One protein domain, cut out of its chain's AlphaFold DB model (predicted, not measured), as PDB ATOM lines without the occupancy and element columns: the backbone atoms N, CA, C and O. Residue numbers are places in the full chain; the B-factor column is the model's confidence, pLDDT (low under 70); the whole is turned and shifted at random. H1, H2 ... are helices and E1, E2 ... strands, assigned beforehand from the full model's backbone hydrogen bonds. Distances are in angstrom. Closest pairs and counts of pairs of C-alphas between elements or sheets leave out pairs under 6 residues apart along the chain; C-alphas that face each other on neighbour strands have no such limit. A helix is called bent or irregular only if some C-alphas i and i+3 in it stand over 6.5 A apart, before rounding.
ATOM      1  N   VAL A  56     341.431  82.964 249.163       93.81
ATOM      2  CA  VAL A  56     340.333  83.150 250.114       93.81
ATOM      3  C   VAL A  56     339.984  81.836 250.797       93.81
ATOM      4  O   VAL A  56     340.056  80.769 250.190       93.81
ATOM      5  N   GLY A  57     339.574  81.933 252.057       93.88
ATOM      6  CA  GLY A  57     339.133  80.803 252.862       93.88
ATOM      7  C   GLY A  57     337.638  80.854 253.150       93.88
ATOM      8  O   GLY A  57     337.063  81.926 253.343       93.88
ATOM      9  N   GLY A  58     337.007  79.689 253.216       94.62
ATOM     10  CA  GLY A  58     335.621  79.515 253.634       94.62
ATOM     11  C   GLY A  58     335.416  78.166 254.314       94.62
ATOM     12  O   GLY A  58     336.312  77.325 254.327       94.62
ATOM     13  N   SER A  59     334.234  77.951 254.889       93.50
ATOM     14  CA  SER A  59     333.841  76.622 255.360       93.50
ATOM     15  C   SER A  59     332.966  75.930 254.324       93.50
ATOM     16  O   SER A  59     332.051  76.555 253.786       93.50
ATOM     17  N   GLU A  60     333.188  74.641 254.112       92.06
ATOM     18  CA  GLU A  60     332.342  73.781 253.285       92.06
ATOM     19  C   GLU A  60     331.854  72.589 254.114       92.06
ATOM     20  O   GLU A  60     332.423  72.270 255.159       92.06
ATOM     21  N   SER A  61     330.745  71.972 253.712       90.50
ATOM     22  CA  SER A  61     330.201  70.791 254.385       90.50
ATOM     23  C   SER A  61     330.230  69.596 253.451       90.50
ATOM     24  O   SER A  61     329.578  69.617 252.412       90.50
ATOM     25  N   ILE A  62     330.940  68.545 253.856       86.31
ATOM     26  CA  ILE A  62     331.019  67.277 253.125       86.31
ATOM     27  C   ILE A  62     330.537  66.174 254.055       86.31
ATOM     28  O   ILE A  62     331.061  66.010 255.154       86.31
ATOM     29  N   ASN A  63     329.486  65.459 253.648       86.00
ATOM     30  CA  ASN A  63     328.834  64.416 254.451       86.00
ATOM     31  C   ASN A  63     328.478  64.862 255.883       86.00
ATOM     32  O   ASN A  63     328.562  64.097 256.837       86.00
ATOM     33  N   GLY A  64     328.083  66.131 256.037       86.00
ATOM     34  CA  GLY A  64     327.737  66.729 257.330       86.00
ATOM     35  C   GLY A  64     328.933  67.191 258.168       86.00
ATOM     36  O   GLY A  64     328.720  67.827 259.199       86.00
ATOM     37  N   ASN A  65     330.169  66.945 257.724       88.75
ATOM     38  CA  ASN A  65     331.370  67.448 258.377       88.75
ATOM     39  C   ASN A  65     331.763  68.826 257.851       88.75
ATOM     40  O   ASN A  65     331.881  69.023 256.640       88.75
ATOM     41  N   LYS A  66     332.007  69.771 258.766       90.94
ATOM     42  CA  LYS A  66     332.531  71.098 258.417       90.94
ATOM     43  C   LYS A  66     334.034  71.007 258.164       90.94
ATOM     44  O   LYS A  66     334.795  70.659 259.065       90.94
ATOM     45  N   ILE A  67     334.444  71.373 256.960       92.56
ATOM     46  CA  ILE A  67     335.838  71.441 256.522       92.56
ATOM     47  C   ILE A  67     336.180  72.869 256.090       92.56
ATOM     48  O   ILE A  67     335.292  73.702 255.888       92.56
ATOM     49  N   ILE A  68     337.465  73.154 255.929       95.12
ATOM     50  CA  ILE A  68     337.954  74.417 255.377       95.12
ATOM     51  C   ILE A  68     338.153  74.243 253.874       95.12
ATOM     52  O   ILE A  68     338.787  73.284 253.438       95.12
ATOM     53  N   LYS A  69     337.665  75.201 253.092       95.00
ATOM     54  CA  LYS A  69     337.963  75.366 251.672       95.00
ATOM     55  C   LYS A  69     338.880  76.565 251.496       95.00
ATOM     56  O   LYS A  69     338.543  77.659 251.945       95.00
ATOM     57  N   LEU A  70     339.988  76.374 250.797       95.38
ATOM     58  CA  LEU A  70     340.814  77.449 250.260       95.38
ATOM     59  C   LEU A  70     340.576  77.529 248.755       95.38
ATOM     60  O   LEU A  70     340.543  76.500 248.087       95.38
ATOM     61  N   GLU A  71     340.423  78.731 248.216       95.19
ATOM     62  CA  GLU A  71     340.224  78.953 246.784       95.19
ATOM     63  C   GLU A  71     341.093  80.105 246.299       95.19
ATOM     64  O   GLU A  71     341.159  81.155 246.946       95.19
ATOM     65  N   HIS A  72     341.742  79.921 245.152       94.06
ATOM     66  CA  HIS A  72     342.506  80.988 244.519       94.06
ATOM     67  C   HIS A  72     341.590  81.806 243.596       94.06
ATOM     68  O   HIS A  72     340.939  81.265 242.703       94.06
ATOM     69  N   ARG A  73     341.499  83.117 243.831       92.00
ATOM     70  CA  ARG A  73     340.566  84.057 243.177       92.00
ATOM     71  C   ARG A  73     341.188  84.852 242.030       92.00
ATOM     72  O   ARG A  73     340.570  85.800 241.555       92.00
ATOM     73  N   GLY A  74     342.383  84.474 241.589       86.62
ATOM     74  CA  GLY A  74     343.124  85.181 240.550       86.62
ATOM     75  C   GLY A  74     344.213  86.091 241.112       86.62
ATOM     76  O   GLY A  74     344.558  86.036 242.291       86.62
ATOM     77  N   GLY A  75     344.812  86.894 240.234       85.31
ATOM     78  CA  GLY A  75     346.026  87.651 240.540       85.31
ATOM     79  C   GLY A  75     347.286  86.794 240.407       85.31
ATOM     80  O   GLY A  75     347.386  85.958 239.507       85.31
ATOM     81  N   ASP A  76     348.257  87.008 241.294       83.94
ATOM     82  CA  ASP A  76     349.537  86.311 241.218       83.94
ATOM     83  C   ASP A  76     349.404  84.828 241.582       83.94
ATOM     84  O   ASP A  76     348.745  84.427 242.550       83.94
ATOM     85  N   LYS A  77     350.068  83.990 240.781       82.88
ATOM     86  CA  LYS A  77     350.146  82.547 241.014       82.88
ATOM     87  C   LYS A  77     350.898  82.282 242.316       82.88
ATOM     88  O   LYS A  77     352.058  82.671 242.441       82.88
ATOM     89  N   VAL A  78     350.294  81.495 243.201       89.19
ATOM     90  CA  VAL A  78     350.966  80.971 244.392       89.19
ATOM     91  C   VAL A  78     351.557  79.605 244.058       89.19
ATOM     92  O   VAL A  78     350.952  78.803 243.348       89.19
ATOM     93  N   THR A  79     352.786  79.352 244.498       91.31
ATOM     94  CA  THR A  79     353.409  78.029 244.373       91.31
ATOM     95  C   THR A  79     353.659  77.512 245.773       91.31
ATOM     96  O   THR A  79     354.363  78.163 246.535       91.31
ATOM     97  N   PHE A  80     353.067  76.372 246.102       92.25
ATOM     98  CA  PHE A  80     353.423  75.627 247.295       92.25
ATOM     99  C   PHE A  80     354.669  74.817 246.962       92.25
ATOM    100  O   PHE A  80     354.629  73.907 246.129       92.25
ATOM    101  N   VAL A  81     355.788  75.218 247.549       93.19
ATOM    102  CA  VAL A  81     357.090  74.602 247.309       93.19
ATOM    103  C   VAL A  81     357.232  73.413 248.243       93.19
ATOM    104  O   VAL A  81     356.951  73.491 249.442       93.19
ATOM    105  N   LYS A  82     357.643  72.271 247.695       91.62
ATOM    106  CA  LYS A  82     357.748  71.038 248.470       91.62
ATOM    107  C   LYS A  82     358.763  71.194 249.604       91.62
ATOM    108  O   LYS A  82     359.958  71.319 249.358       91.62
ATOM    109  N   GLY A  83     358.286  71.059 250.840       90.38
ATOM    110  CA  GLY A  83     359.123  71.139 252.040       90.38
ATOM    111  C   GLY A  83     359.541  72.559 252.429       90.38
ATOM    112  O   GLY A  83     360.330  72.699 253.356       90.38
ATOM    113  N   GLU A  84     359.024  73.580 251.739       94.25
ATOM    114  CA  GLU A  84     359.276  74.998 252.034       94.25
ATOM    115  C   GLU A  84     357.966  75.795 252.151       94.25
ATOM    116  O   GLU A  84     357.957  77.020 252.111       94.25
ATOM    117  N   THR A  85     356.821  75.120 252.245       94.56
ATOM    118  CA  THR A  85     355.534  75.768 252.493       94.56
ATOM    119  C   THR A  85     354.848  75.092 253.661       94.56
ATOM    120  O   THR A  85     354.460  73.925 253.564       94.56
ATOM    121  N   THR A  86     354.631  75.862 254.719       95.12
ATOM    122  CA  THR A  86     353.893  75.435 255.901       95.12
ATOM    123  C   THR A  86     352.476  75.993 255.853       95.12
ATOM    124  O   THR A  86     352.249  77.168 255.557       95.12
ATOM    125  N   VAL A  87     351.500  75.135 256.147       95.69
ATOM    126  CA  VAL A  87     350.100  75.523 256.336       95.69
ATOM    127  C   VAL A  87     349.721  75.220 257.774       95.69
ATOM    128  O   VAL A  87     349.975  74.123 258.261       95.69
ATOM    129  N   GLU A  88     349.091  76.169 258.452       96.31
ATOM    130  CA  GLU A  88     348.668  76.021 259.842       96.31
ATOM    131  C   GLU A  88     347.187  76.342 259.993       96.31
ATOM    132  O   GLU A  88     346.674  77.265 259.360       96.31
ATOM    133  N   VAL A  89     346.514  75.621 260.891       96.31
ATOM    134  CA  VAL A  89     345.183  75.970 261.393       96.31
ATOM    135  C   VAL A  89     345.258  76.110 262.908       96.31
ATOM    136  O   VAL A  89     345.591  75.149 263.598       96.31
ATOM    137  N   ASN A  90     344.928  77.290 263.441       95.06
ATOM    138  CA  ASN A  90     345.031  77.609 264.873       95.06
ATOM    139  C   ASN A  90     346.402  77.232 265.468       95.06
ATOM    140  O   ASN A  90     346.469  76.548 266.488       95.06
ATOM    141  N   ASP A  91     347.483  77.625 264.787       94.69
ATOM    142  CA  ASP A  91     348.873  77.321 265.161       94.69
ATOM    143  C   ASP A  91     349.234  75.816 265.176       94.69
ATOM    144  O   ASP A  91     350.302  75.438 265.661       94.69
ATOM    145  N   LYS A  92     348.369  74.932 264.651       94.81
ATOM    146  CA  LYS A  92     348.688  73.519 264.397       94.81
ATOM    147  C   LYS A  92     349.023  73.331 262.921       94.81
ATOM    148  O   LYS A  92     348.205  73.647 262.058       94.81
ATOM    149  N   GLU A  93     350.197  72.772 262.649       95.31
ATOM    150  CA  GLU A  93     350.627  72.412 261.297       95.31
ATOM    151  C   GLU A  93     349.651  71.416 260.652       95.31
ATOM    152  O   GLU A  93     349.162  70.470 261.283       95.31
ATOM    153  N   VAL A  94     349.356  71.658 259.381       94.94
ATOM    154  CA  VAL A  94     348.527  70.814 258.536       94.94
ATOM    155  C   VAL A  94     349.433  69.879 257.755       94.94
ATOM    156  O   VAL A  94     350.321  70.312 257.024       94.94
ATOM    157  N   VAL A  95     349.160  68.583 257.851       91.56
ATOM    158  CA  VAL A  95     349.840  67.567 257.060       91.56
ATOM    159  C   VAL A  95     349.489  67.781 255.592       91.56
ATOM    160  O   VAL A  95     348.376  67.501 255.136       91.56
ATOM    161  N   TYR A  96     350.471  68.272 254.842       86.88
ATOM    162  CA  TYR A  96     350.371  68.503 253.411       86.88
ATOM    163  C   TYR A  96     351.596  67.931 252.696       86.88
ATOM    164  O   TYR A  96     352.636  68.568 252.550       86.88
ATOM    165  N   ASN A  97     351.474  66.680 252.250       78.00
ATOM    166  CA  ASN A  97     352.571  65.979 251.595       78.00
ATOM    167  C   ASN A  97     352.573  66.251 250.091       78.00
ATOM    168  O   ASN A  97     351.855  65.614 249.317       78.00
ATOM    169  N   LEU A  98     353.429  67.178 249.678       80.06
ATOM    170  CA  LEU A  98     353.731  67.423 248.277       80.06
ATOM    171  C   LEU A  98     354.747  66.412 247.741       80.06
ATOM    172  O   LEU A  98     355.862  66.292 248.248       80.06
ATOM    173  N   ASN A  99     354.395  65.700 246.669       82.81
ATOM    174  CA  ASN A  99     355.366  64.878 245.937       82.81
ATOM    175  C   ASN A  99     356.301  65.742 245.073       82.81
ATOM    176  O   ASN A  99     357.471  65.391 244.903       82.81
ATOM    177  N   GLU A 100     355.797  66.882 244.613       88.38
ATOM    178  CA  GLU A 100     356.438  67.917 243.799       88.38
ATOM    179  C   GLU A 100     355.795  69.274 244.125       88.38
ATOM    180  O   GLU A 100     354.721  69.299 244.729       88.38
ATOM    181  N   ASP A 101     356.424  70.374 243.710       91.69
ATOM    182  CA  ASP A 101     355.849  71.714 243.854       91.69
ATOM    183  C   ASP A 101     354.462  71.792 243.215       91.69
ATOM    184  O   ASP A 101     354.233  71.294 242.106       91.69
ATOM    185  N   ASP A 102     353.541  72.474 243.886       90.75
ATOM    186  CA  ASP A 102     352.163  72.590 243.438       90.75
ATOM    187  C   ASP A 102     351.793  74.032 243.129       90.75
ATOM    188  O   ASP A 102     352.084  74.961 243.878       90.75
ATOM    189  N   LYS A 103     351.150  74.233 241.983       90.50
ATOM    190  CA  LYS A 103     350.771  75.567 241.519       90.50
ATOM    191  C   LYS A 103     349.331  75.791 241.921       90.50
ATOM    192  O   LYS A 103     348.452  75.167 241.346       90.50
ATOM    193  N   PHE A 104     349.112  76.710 242.849       91.69
ATOM    194  CA  PHE A 104     347.786  77.143 243.244       91.69
ATOM    195  C   PHE A 104     347.376  78.342 242.380       91.69
ATOM    196  O   PHE A 104     347.946  79.433 242.487       91.69
ATOM    197  N   ARG A 105     346.468  78.096 241.434       91.50
ATOM    198  CA  ARG A 105     346.064  79.028 240.371       91.50
ATOM    199  C   ARG A 105     344.589  79.361 240.471       91.50
ATOM    200  O   ARG A 105     343.834  78.634 241.096       91.50
ATOM    201  N   GLU A 106     344.181  80.416 239.777       92.00
ATOM    202  CA  GLU A 106     342.788  80.856 239.727       92.00
ATOM    203  C   GLU A 106     341.810  79.701 239.471       92.00
ATOM    204  O   GLU A 106     341.957  78.948 238.505       92.00
ATOM    205  N   GLY A 107     340.815  79.578 240.349       89.75
ATOM    206  CA  GLY A 107     339.794  78.534 240.308       89.75
ATOM    207  C   GLY A 107     340.202  77.208 240.956       89.75
ATOM    208  O   GLY A 107     339.331  76.376 241.211       89.75
ATOM    209  N   ASP A 108     341.484  77.002 241.272       92.25
ATOM    210  CA  ASP A 108     341.903  75.850 242.062       92.25
ATOM    211  C   ASP A 108     341.341  75.956 243.479       92.25
ATOM    212  O   ASP A 108     341.140  77.044 244.035       92.25
ATOM    213  N   THR A 109     341.139  74.794 244.091       93.69
ATOM    214  CA  THR A 109     340.670  74.683 245.468       93.69
ATOM    215  C   THR A 109     341.531  73.706 246.251       93.69
ATOM    216  O   THR A 109     342.092  72.771 245.689       93.69
ATOM    217  N   TYR A 110     341.625  73.928 247.555       93.69
ATOM    218  CA  TYR A 110     342.166  72.979 248.518       93.69
ATOM    219  C   TYR A 110     341.174  72.788 249.645       93.69
ATOM    220  O   TYR A 110     340.458  73.718 250.019       93.69
ATOM    221  N   TYR A 111     341.183  71.594 250.217       93.44
ATOM    222  CA  TYR A 111     340.396  71.283 251.395       93.44
ATOM    223  C   TYR A 111     341.308  70.939 252.556       93.44
ATOM    224  O   TYR A 111     342.201  70.110 252.399       93.44
ATOM    225  N   ILE A 112     341.060  71.557 253.708       93.94
ATOM    226  CA  ILE A 112     341.675  71.179 254.979       93.94
ATOM    227  C   ILE A 112     340.592  70.573 255.863       93.94
ATOM    228  O   ILE A 112     339.537  71.174 256.084       93.94
ATOM    229  N   TYR A 113     340.855  69.379 256.372       91.81
ATOM    230  CA  TYR A 113     339.939  68.632 257.224       91.81
ATOM    231  C   TYR A 113     340.694  67.988 258.381       91.81
ATOM    232  O   TYR A 113     341.919  67.885 258.357       91.81
ATOM    233  N   TYR A 114     339.959  67.566 259.407       91.56
ATOM    234  CA  TYR A 114     340.519  66.741 260.468       91.56
ATOM    235  C   TYR A 114     340.352  65.272 260.085       91.56
ATOM    236  O   TYR A 114     339.225  64.831 259.861       91.56
ATOM    237  N   ASP A 115     341.452  64.534 259.990       89.56
ATOM    238  CA  ASP A 115     341.448  63.099 259.727       89.56
ATOM    239  C   ASP A 115     341.176  62.340 261.035       89.56
ATOM    240  O   ASP A 115     341.933  62.415 262.006       89.56
ATOM    241  N   SER A 116     340.056  61.623 261.076       88.38
ATOM    242  CA  SER A 116     339.580  60.872 262.236       88.38
ATOM    243  C   SER A 116     340.447  59.655 262.580       88.38
ATOM    244  O   SER A 116     340.433  59.219 263.734       88.38
ATOM    245  N   HIS A 117     341.221  59.124 261.627       87.31
ATOM    246  CA  HIS A 117     342.109  57.979 261.835       87.31
ATOM    247  C   HIS A 117     343.461  58.405 262.400       87.31
ATOM    248  O   HIS A 117     343.950  57.788 263.349       87.31
ATOM    249  N   SER A 118     344.074  59.442 261.821       88.50
ATOM    250  CA  SER A 118     345.377  59.947 262.273       88.50
ATOM    251  C   SER A 118     345.269  60.918 263.451       88.50
ATOM    252  O   SER A 118     346.169  60.971 264.288       88.50
ATOM    253  N   GLY A 119     344.160  61.653 263.566       88.56
ATOM    254  CA  GLY A 119     344.012  62.754 264.520       88.56
ATOM    255  C   GLY A 119     344.705  64.046 264.072       88.56
ATOM    256  O   GLY A 119     344.899  64.964 264.879       88.56
ATOM    257  N   ASP A 120     345.093  64.128 262.802       91.19
ATOM    258  CA  ASP A 120     345.804  65.266 262.239       91.19
ATOM    259  C   ASP A 120     344.924  66.118 261.332       91.19
ATOM    260  O   ASP A 120     343.885  65.694 260.832       91.19
ATOM    261  N   LEU A 121     345.338  67.370 261.148       93.56
ATOM    262  CA  LEU A 121     344.779  68.202 260.096       93.56
ATOM    263  C   LEU A 121     345.471  67.819 258.799       93.56
ATOM    264  O   LEU A 121     346.697  67.763 258.764       93.56
ATOM    265  N   VAL A 122     344.704  67.586 257.744       92.25
ATOM    266  CA  VAL A 122     345.228  67.171 256.441       92.25
ATOM    267  C   VAL A 122     344.730  68.136 255.378       92.25
ATOM    268  O   VAL A 122     343.550  68.488 255.369       92.25
ATOM    269  N   MET A 123     345.622  68.552 254.476       92.56
ATOM    270  CA  MET A 123     345.267  69.340 253.295       92.56
ATOM    271  C   MET A 123     345.327  68.481 252.034       92.56
ATOM    272  O   MET A 123     346.307  67.771 251.801       92.56
ATOM    273  N   ILE A 124     344.307  68.581 251.182       90.44
ATOM    274  CA  ILE A 124     344.266  67.893 249.887       90.44
ATOM    275  C   ILE A 124     343.879  68.832 248.748       90.44
ATOM    276  O   ILE A 124     343.116  69.781 248.928       90.44
ATOM    277  N   ASN A 125     344.380  68.511 247.556       89.81
ATOM    278  CA  ASN A 125     343.902  69.074 246.301       89.81
ATOM    279  C   ASN A 125     342.883  68.091 245.686       89.81
ATOM    280  O   ASN A 125     343.294  66.975 245.345       89.81
ATOM    281  N   PRO A 126     341.604  68.471 245.497       85.50
ATOM    282  CA  PRO A 126     340.578  67.611 244.902       85.50
ATOM    283  C   PRO A 126     340.943  67.119 243.494       85.50
ATOM    284  O   PRO A 126     340.526  66.039 243.090       85.50
ATOM    285  N   ASN A 127     341.776  67.862 242.753       84.31
ATOM    286  CA  ASN A 127     342.247  67.454 241.425       84.31
ATOM    287  C   ASN A 127     343.312  66.343 241.479       84.31
ATOM    288  O   ASN A 127     343.601  65.720 240.459       84.31
ATOM    289  N   LYS A 128     343.928  66.110 242.646       79.38
ATOM    290  CA  LYS A 128     344.973  65.091 242.857       79.38
ATOM    291  C   LYS A 128     344.495  63.917 243.707       79.38
ATOM    292  O   LYS A 128     344.999  62.807 243.545       79.38
ATOM    293  N   LYS A 129     343.549  64.154 244.614       78.94
ATOM    294  CA  LYS A 129     342.924  63.142 245.466       78.94
ATOM    295  C   LYS A 129     341.439  63.453 245.563       78.94
ATOM    296  O   LYS A 129     341.076  64.554 245.960       78.94
ATOM    297  N   ASP A 130     340.607  62.479 245.223       74.19
ATOM    298  CA  ASP A 130     339.162  62.633 245.316       74.19
ATOM    299  C   ASP A 130     338.722  62.829 246.779       74.19
ATOM    300  O   ASP A 130     339.164  62.120 247.687       74.19
ATOM    301  N   VAL A 131     337.865  63.823 246.993       69.56
ATOM    302  CA  VAL A 131     337.390  64.245 248.316       69.56
ATOM    303  C   VAL A 131     336.321  63.290 248.839       69.56
ATOM    304  O   VAL A 131     336.234  63.055 250.041       69.56
ATOM    305  N   GLU A 132     335.524  62.688 247.958       68.50
ATOM    306  CA  GLU A 132     334.525  61.698 248.380       68.50
ATOM    307  C   GLU A 132     335.201  60.425 248.903       68.50
ATOM    308  O   GLU A 132     334.743  59.817 249.874       68.50
ATOM    309  N   SER A 133     336.363  60.094 248.339       71.19
ATOM    310  CA  SER A 133     337.188  58.949 248.731       71.19
ATOM    311  C   SER A 133     337.827  59.069 250.127       71.19
ATOM    312  O   SER A 133     338.325  58.072 250.638       71.19
ATOM    313  N   ILE A 134     337.819  60.251 250.758       72.75
ATOM    314  CA  ILE A 134     338.292  60.455 252.146       72.75
ATOM    315  C   ILE A 134     337.144  60.657 253.137       72.75
ATOM    316  O   ILE A 134     337.376  60.992 254.295       72.75
ATOM    317  N   SER A 135     335.895  60.508 252.694       70.56
ATOM    318  CA  SER A 135     334.737  60.932 253.480       70.56
ATOM    319  C   SER A 135     334.543  60.181 254.802       70.56
ATOM    320  O   SER A 135     334.060  60.780 255.763       70.56
ATOM    321  N   ASP A 136     334.990  58.926 254.880       72.12
ATOM    322  CA  ASP A 136     335.001  58.121 256.112       72.12
ATOM    323  C   ASP A 136     336.058  58.603 257.127       72.12
ATOM    324  O   ASP A 136     335.974  58.321 258.323       72.12
ATOM    325  N   GLU A 137     337.052  59.358 256.658       77.44
ATOM    326  CA  GLU A 137     338.141  59.918 257.459       77.44
ATOM    327  C   GLU A 137     337.806  61.333 257.956       77.44
ATOM    328  O   GLU A 137     338.553  61.899 258.743       77.44
ATOM    329  N   LEU A 138     336.688  61.933 257.530       83.44
ATOM    330  CA  LEU A 138     336.369  63.319 257.865       83.44
ATOM    331  C   LEU A 138     335.826  63.460 259.290       83.44
ATOM    332  O   LEU A 138     334.808  62.871 259.659       83.44
ATOM    333  N   ALA A 139     336.434  64.362 260.052       82.12
ATOM    334  CA  ALA A 139     335.846  64.961 261.238       82.12
ATOM    335  C   ALA A 139     335.718  66.482 261.072       82.12
ATOM    336  O   ALA A 139     336.492  67.140 260.373       82.12
ATOM    337  N   SER A 140     334.702  67.045 261.728       85.00
ATOM    338  CA  SER A 140     334.415  68.478 261.666       85.00
ATOM    339  C   SER A 140     335.476  69.311 262.376       85.00
ATOM    340  O   SER A 140     335.826  69.034 263.523       85.00
ATOM    341  N   ILE A 141     335.891  70.404 261.737       85.81
ATOM    342  CA  ILE A 141     336.686  71.460 262.365       85.81
ATOM    343  C   ILE A 141     335.722  72.408 263.107       85.81
ATOM    344  O   ILE A 141     334.862  73.028 262.471       85.81
ATOM    345  N   PRO A 142     335.792  72.508 264.448       78.31
ATOM    346  CA  PRO A 142     334.821  73.274 265.218       78.31
ATOM    347  C   PRO A 142     335.144  74.775 265.251       78.31
ATOM    348  O   PRO A 142     336.286  75.179 265.451       78.31
ATOM    349  N   GLY A 143     334.096  75.601 265.191       86.69
ATOM    350  CA  GLY A 143     334.170  77.027 265.516       86.69
ATOM    351  C   GLY A 143     334.876  77.894 264.471       86.69
ATOM    352  O   GLY A 143     334.873  77.583 263.284       86.69
ATOM    353  N   MET A 144     335.417  79.025 264.932       92.50
ATOM    354  CA  MET A 144     336.254  79.894 264.105       92.50
ATOM    355  C   MET A 144     337.682  79.365 264.085       92.50
ATOM    356  O   MET A 144     338.189  78.921 265.117       92.50
ATOM    357  N   VAL A 145     338.333  79.468 262.934       95.06
ATOM    358  CA  VAL A 145     339.708  79.011 262.749       95.06
ATOM    359  C   VAL A 145     340.553  80.059 262.047       95.06
ATOM    360  O   VAL A 145     340.099  80.685 261.093       95.06
ATOM    361  N   SER A 146     341.778  80.252 262.522       96.38
ATOM    362  CA  SER A 146     342.814  80.989 261.802       96.38
ATOM    363  C   SER A 146     343.547  80.019 260.888       96.38
ATOM    364  O   SER A 146     343.914  78.935 261.334       96.38
ATOM    365  N   VAL A 147     343.732  80.393 259.626       96.19
ATOM    366  CA  VAL A 147     344.538  79.657 258.654       96.19
ATOM    367  C   VAL A 147     345.688  80.543 258.213       96.19
ATOM    368  O   VAL A 147     345.454  81.664 257.756       96.19
ATOM    369  N   ARG A 148     346.912  80.022 258.309       96.00
ATOM    370  CA  ARG A 148     348.122  80.676 257.803       96.00
ATOM    371  C   ARG A 148     348.812  79.804 256.771       96.00
ATOM    372  O   ARG A 148     348.864  78.587 256.923       96.00
ATOM    373  N   ILE A 149     349.349  80.442 255.740       94.88
ATOM    374  CA  ILE A 149     350.227  79.828 254.743       94.88
ATOM    375  C   ILE A 149     351.525  80.619 254.752       94.88
ATOM    376  O   ILE A 149     351.512  81.840 254.569       94.88
ATOM    377  N   ILE A 150     352.629  79.924 254.974       94.69
ATOM    378  CA  ILE A 150     353.951  80.499 255.188       94.69
ATOM    379  C   ILE A 150     354.892  79.896 254.148       94.69
ATOM    380  O   ILE A 150     354.895  78.687 253.936       94.69
ATOM    381  N   ASP A 151     355.666  80.748 253.485       94.06
ATOM    382  CA  ASP A 151     356.863  80.323 252.764       94.06
ATOM    383  C   ASP A 151     358.006  80.214 253.775       94.06
ATOM    384  O   ASP A 151     358.481  81.229 254.288       94.06
ATOM    385  N   ASP A 152     358.438  78.996 254.076       94.12
ATOM    386  CA  ASP A 152     359.451  78.729 255.098       94.12
ATOM    387  C   ASP A 152     360.844  79.178 254.652       94.12
ATOM    388  O   ASP A 152     361.680  79.541 255.483       94.12
ATOM    389  N   ALA A 153     361.104  79.211 253.341       91.69
ATOM    390  CA  ALA A 153     362.395  79.644 252.821       91.69
ATOM    391  C   ALA A 153     362.609  81.142 253.069       91.69
ATOM    392  O   ALA A 153     363.675  81.568 253.523       91.69
ATOM    393  N   SER A 154     361.582  81.953 252.805       93.81
ATOM    394  CA  SER A 154     361.644  83.409 252.971       93.81
ATOM    395  C   SER A 154     361.042  83.925 254.282       93.81
ATOM    396  O   SER A 154     361.194  85.109 254.590       93.81
ATOM    397  N   HIS A 155     360.400  83.052 255.063       93.56
ATOM    398  CA  HIS A 155     359.592  83.381 256.244       93.56
ATOM    399  C   HIS A 155     358.489  84.411 255.951       93.56
ATOM    400  O   HIS A 155     358.109  85.204 256.818       93.56
ATOM    401  N   GLN A 156     357.988  84.439 254.716       92.88
ATOM    402  CA  GLN A 156     356.916  85.343 254.314       92.88
ATOM    403  C   GLN A 156     355.557  84.696 254.548       92.88
ATOM    404  O   GLN A 156     355.328  83.533 254.224       92.88
ATOM    405  N   ILE A 157     354.623  85.489 255.069       93.19
ATOM    406  CA  ILE A 157     353.219  85.095 255.140       93.19
ATOM    407  C   ILE A 157     352.623  85.259 253.740       93.19
ATOM    408  O   ILE A 157     352.492  86.379 253.244       93.19
ATOM    409  N   ILE A 158     352.258  84.138 253.115       91.69
ATOM    410  CA  ILE A 158     351.560  84.095 251.824       91.69
ATOM    411  C   ILE A 158     350.082  84.439 252.027       91.69
ATOM    412  O   ILE A 158     349.497  85.189 251.248       91.69
ATOM    413  N   ALA A 159     349.472  83.878 253.072       92.88
ATOM    414  CA  ALA A 159     348.083  84.132 253.418       92.88
ATOM    415  C   ALA A 159     347.869  84.016 254.929       92.88
ATOM    416  O   ALA A 159     348.435  83.137 255.574       92.88
ATOM    417  N   ASP A 160     347.019  84.883 255.469       94.62
ATOM    418  CA  ASP A 160     346.539  84.834 256.850       94.62
ATOM    419  C   ASP A 160     345.061  85.221 256.847       94.62
ATOM    420  O   ASP A 160     344.675  86.272 256.324       94.62
ATOM    421  N   MET A 161     344.214  84.328 257.347       94.69
ATOM    422  CA  MET A 161     342.767  84.490 257.299       94.69
ATOM    423  C   MET A 161     342.080  83.846 258.492       94.69
ATOM    424  O   MET A 161     342.550  82.869 259.063       94.69
ATOM    425  N   THR A 162     340.909  84.375 258.842       94.88
ATOM    426  CA  THR A 162     340.005  83.770 259.825       94.88
ATOM    427  C   THR A 162     338.739  83.288 259.126       94.88
ATOM    428  O   THR A 162     338.102  84.046 258.395       94.88
ATOM    429  N   ILE A 163     338.366  82.033 259.364       93.88
ATOM    430  CA  ILE A 163     337.233  81.332 258.751       93.88
ATOM    431  C   ILE A 163     336.216  80.969 259.840       93.88
ATOM    432  O   ILE A 163     336.591  80.724 260.988       93.88
ATOM    433  N   ARG A 164     334.924  80.950 259.491       86.56
ATOM    434  CA  ARG A 164     333.797  80.675 260.397       86.56
ATOM    435  C   ARG A 164     332.913  79.536 259.894       86.56
ATOM    436  O   ARG A 164     332.746  79.403 258.668       86.56
TER     437      ARG A 164
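What this domain is: This is residues 56 to 164 of the 164 residues of an uncharacterized protein of Methanohalobium evestigatum (strain ATCC BAA-1072 / DSM 3721 / NBRC 107634 / OCM 161 / Z-7303) (UniProt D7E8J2). Picture a small sandwich: a strongly twisted sheet of four strands, E1 E2 E6 E7, faces a sheet of three strands, E4 E8 E9, with the strands of the two crossed. At one end sits the small pair E3 and E5, and the short helix H1 is on the larger sheet, away from the smaller one. The printed part has 109 residues, with one named helix and nine named strands in the order E1 E2 E3 E4 E5 E6 E7 H1 E8 E9; the class is mostly strand. The sheets run E1 - E2 - E6 - E7, E4 - E8 - E9 and E3 - E5, all antiparallel. The whole is compact, with a radius of gyration of the C-alphas of 13.1 A and spans of 36 by 26 by 26 A.

How they stand to each other: Begin with the hairpin of E1, residues 56 to 62, and E2, residues 65 to 72, where N 58 and O 69 are 2.8 A apart. Beside E2 you find E6, residues 109 to 115, with N 70 and O 110 at 2.8 A. E6 forms a hairpin with the edge strand E7, residues 121 to 124; N 113 and O 122 are 3.0 A apart. Facing this sheet, E4, residues 85 to 89, has E8, residues 145 to 151, as its neighbour, with N 88 and O 148 at 2.9 A. E8 forms a hairpin with E9, residues 156 to 163, where N 147 and O 161 are 2.8 A apart. In this sandwich, two sheets face to face, the facing parts are 10.2 A centre to centre and the strands cross at 48 degrees. Look at Gly 58 and Ile 163, whose C-alphas, 5.7 A apart, are the closest of E1 and E9. In the third sheet E3, residues 78 to 80, and E5, residues 102 to 104, bring N 80 and O 102 to 2.8 A. H1, residues 132 to 137, is on the larger sheet; its closest C-alphas to E6 are Glu 137 and Asp 115, 5.1 A. H1 has 0 of 2 O i to N i+4 pairs within hydrogen-bond range and 2 of 3 O i to N i+3 pairs.

Where its parts are: Find C-alpha 56 at (340.333, 83.150, 250.114); E1 runs 18.6 A from there. E2 covers 22.3 A, E6 18.4 A and E8 19.9 A. H1 is irregular: C-alphas 133 and 136 are 7.7 A apart. E9 runs 20.6 A to C-alpha 163 at (337.233, 81.332, 258.751).

The domain as a whole: The C-alphas of Gly 64 and Ser 154, the two farthest apart, are 38.0 A apart. The printed part has no cut; the link from E4 to E5, residues 90 to 101, is long. The mean pLDDT of the printed part is 89.5, and residues 131 to 132 are under 70.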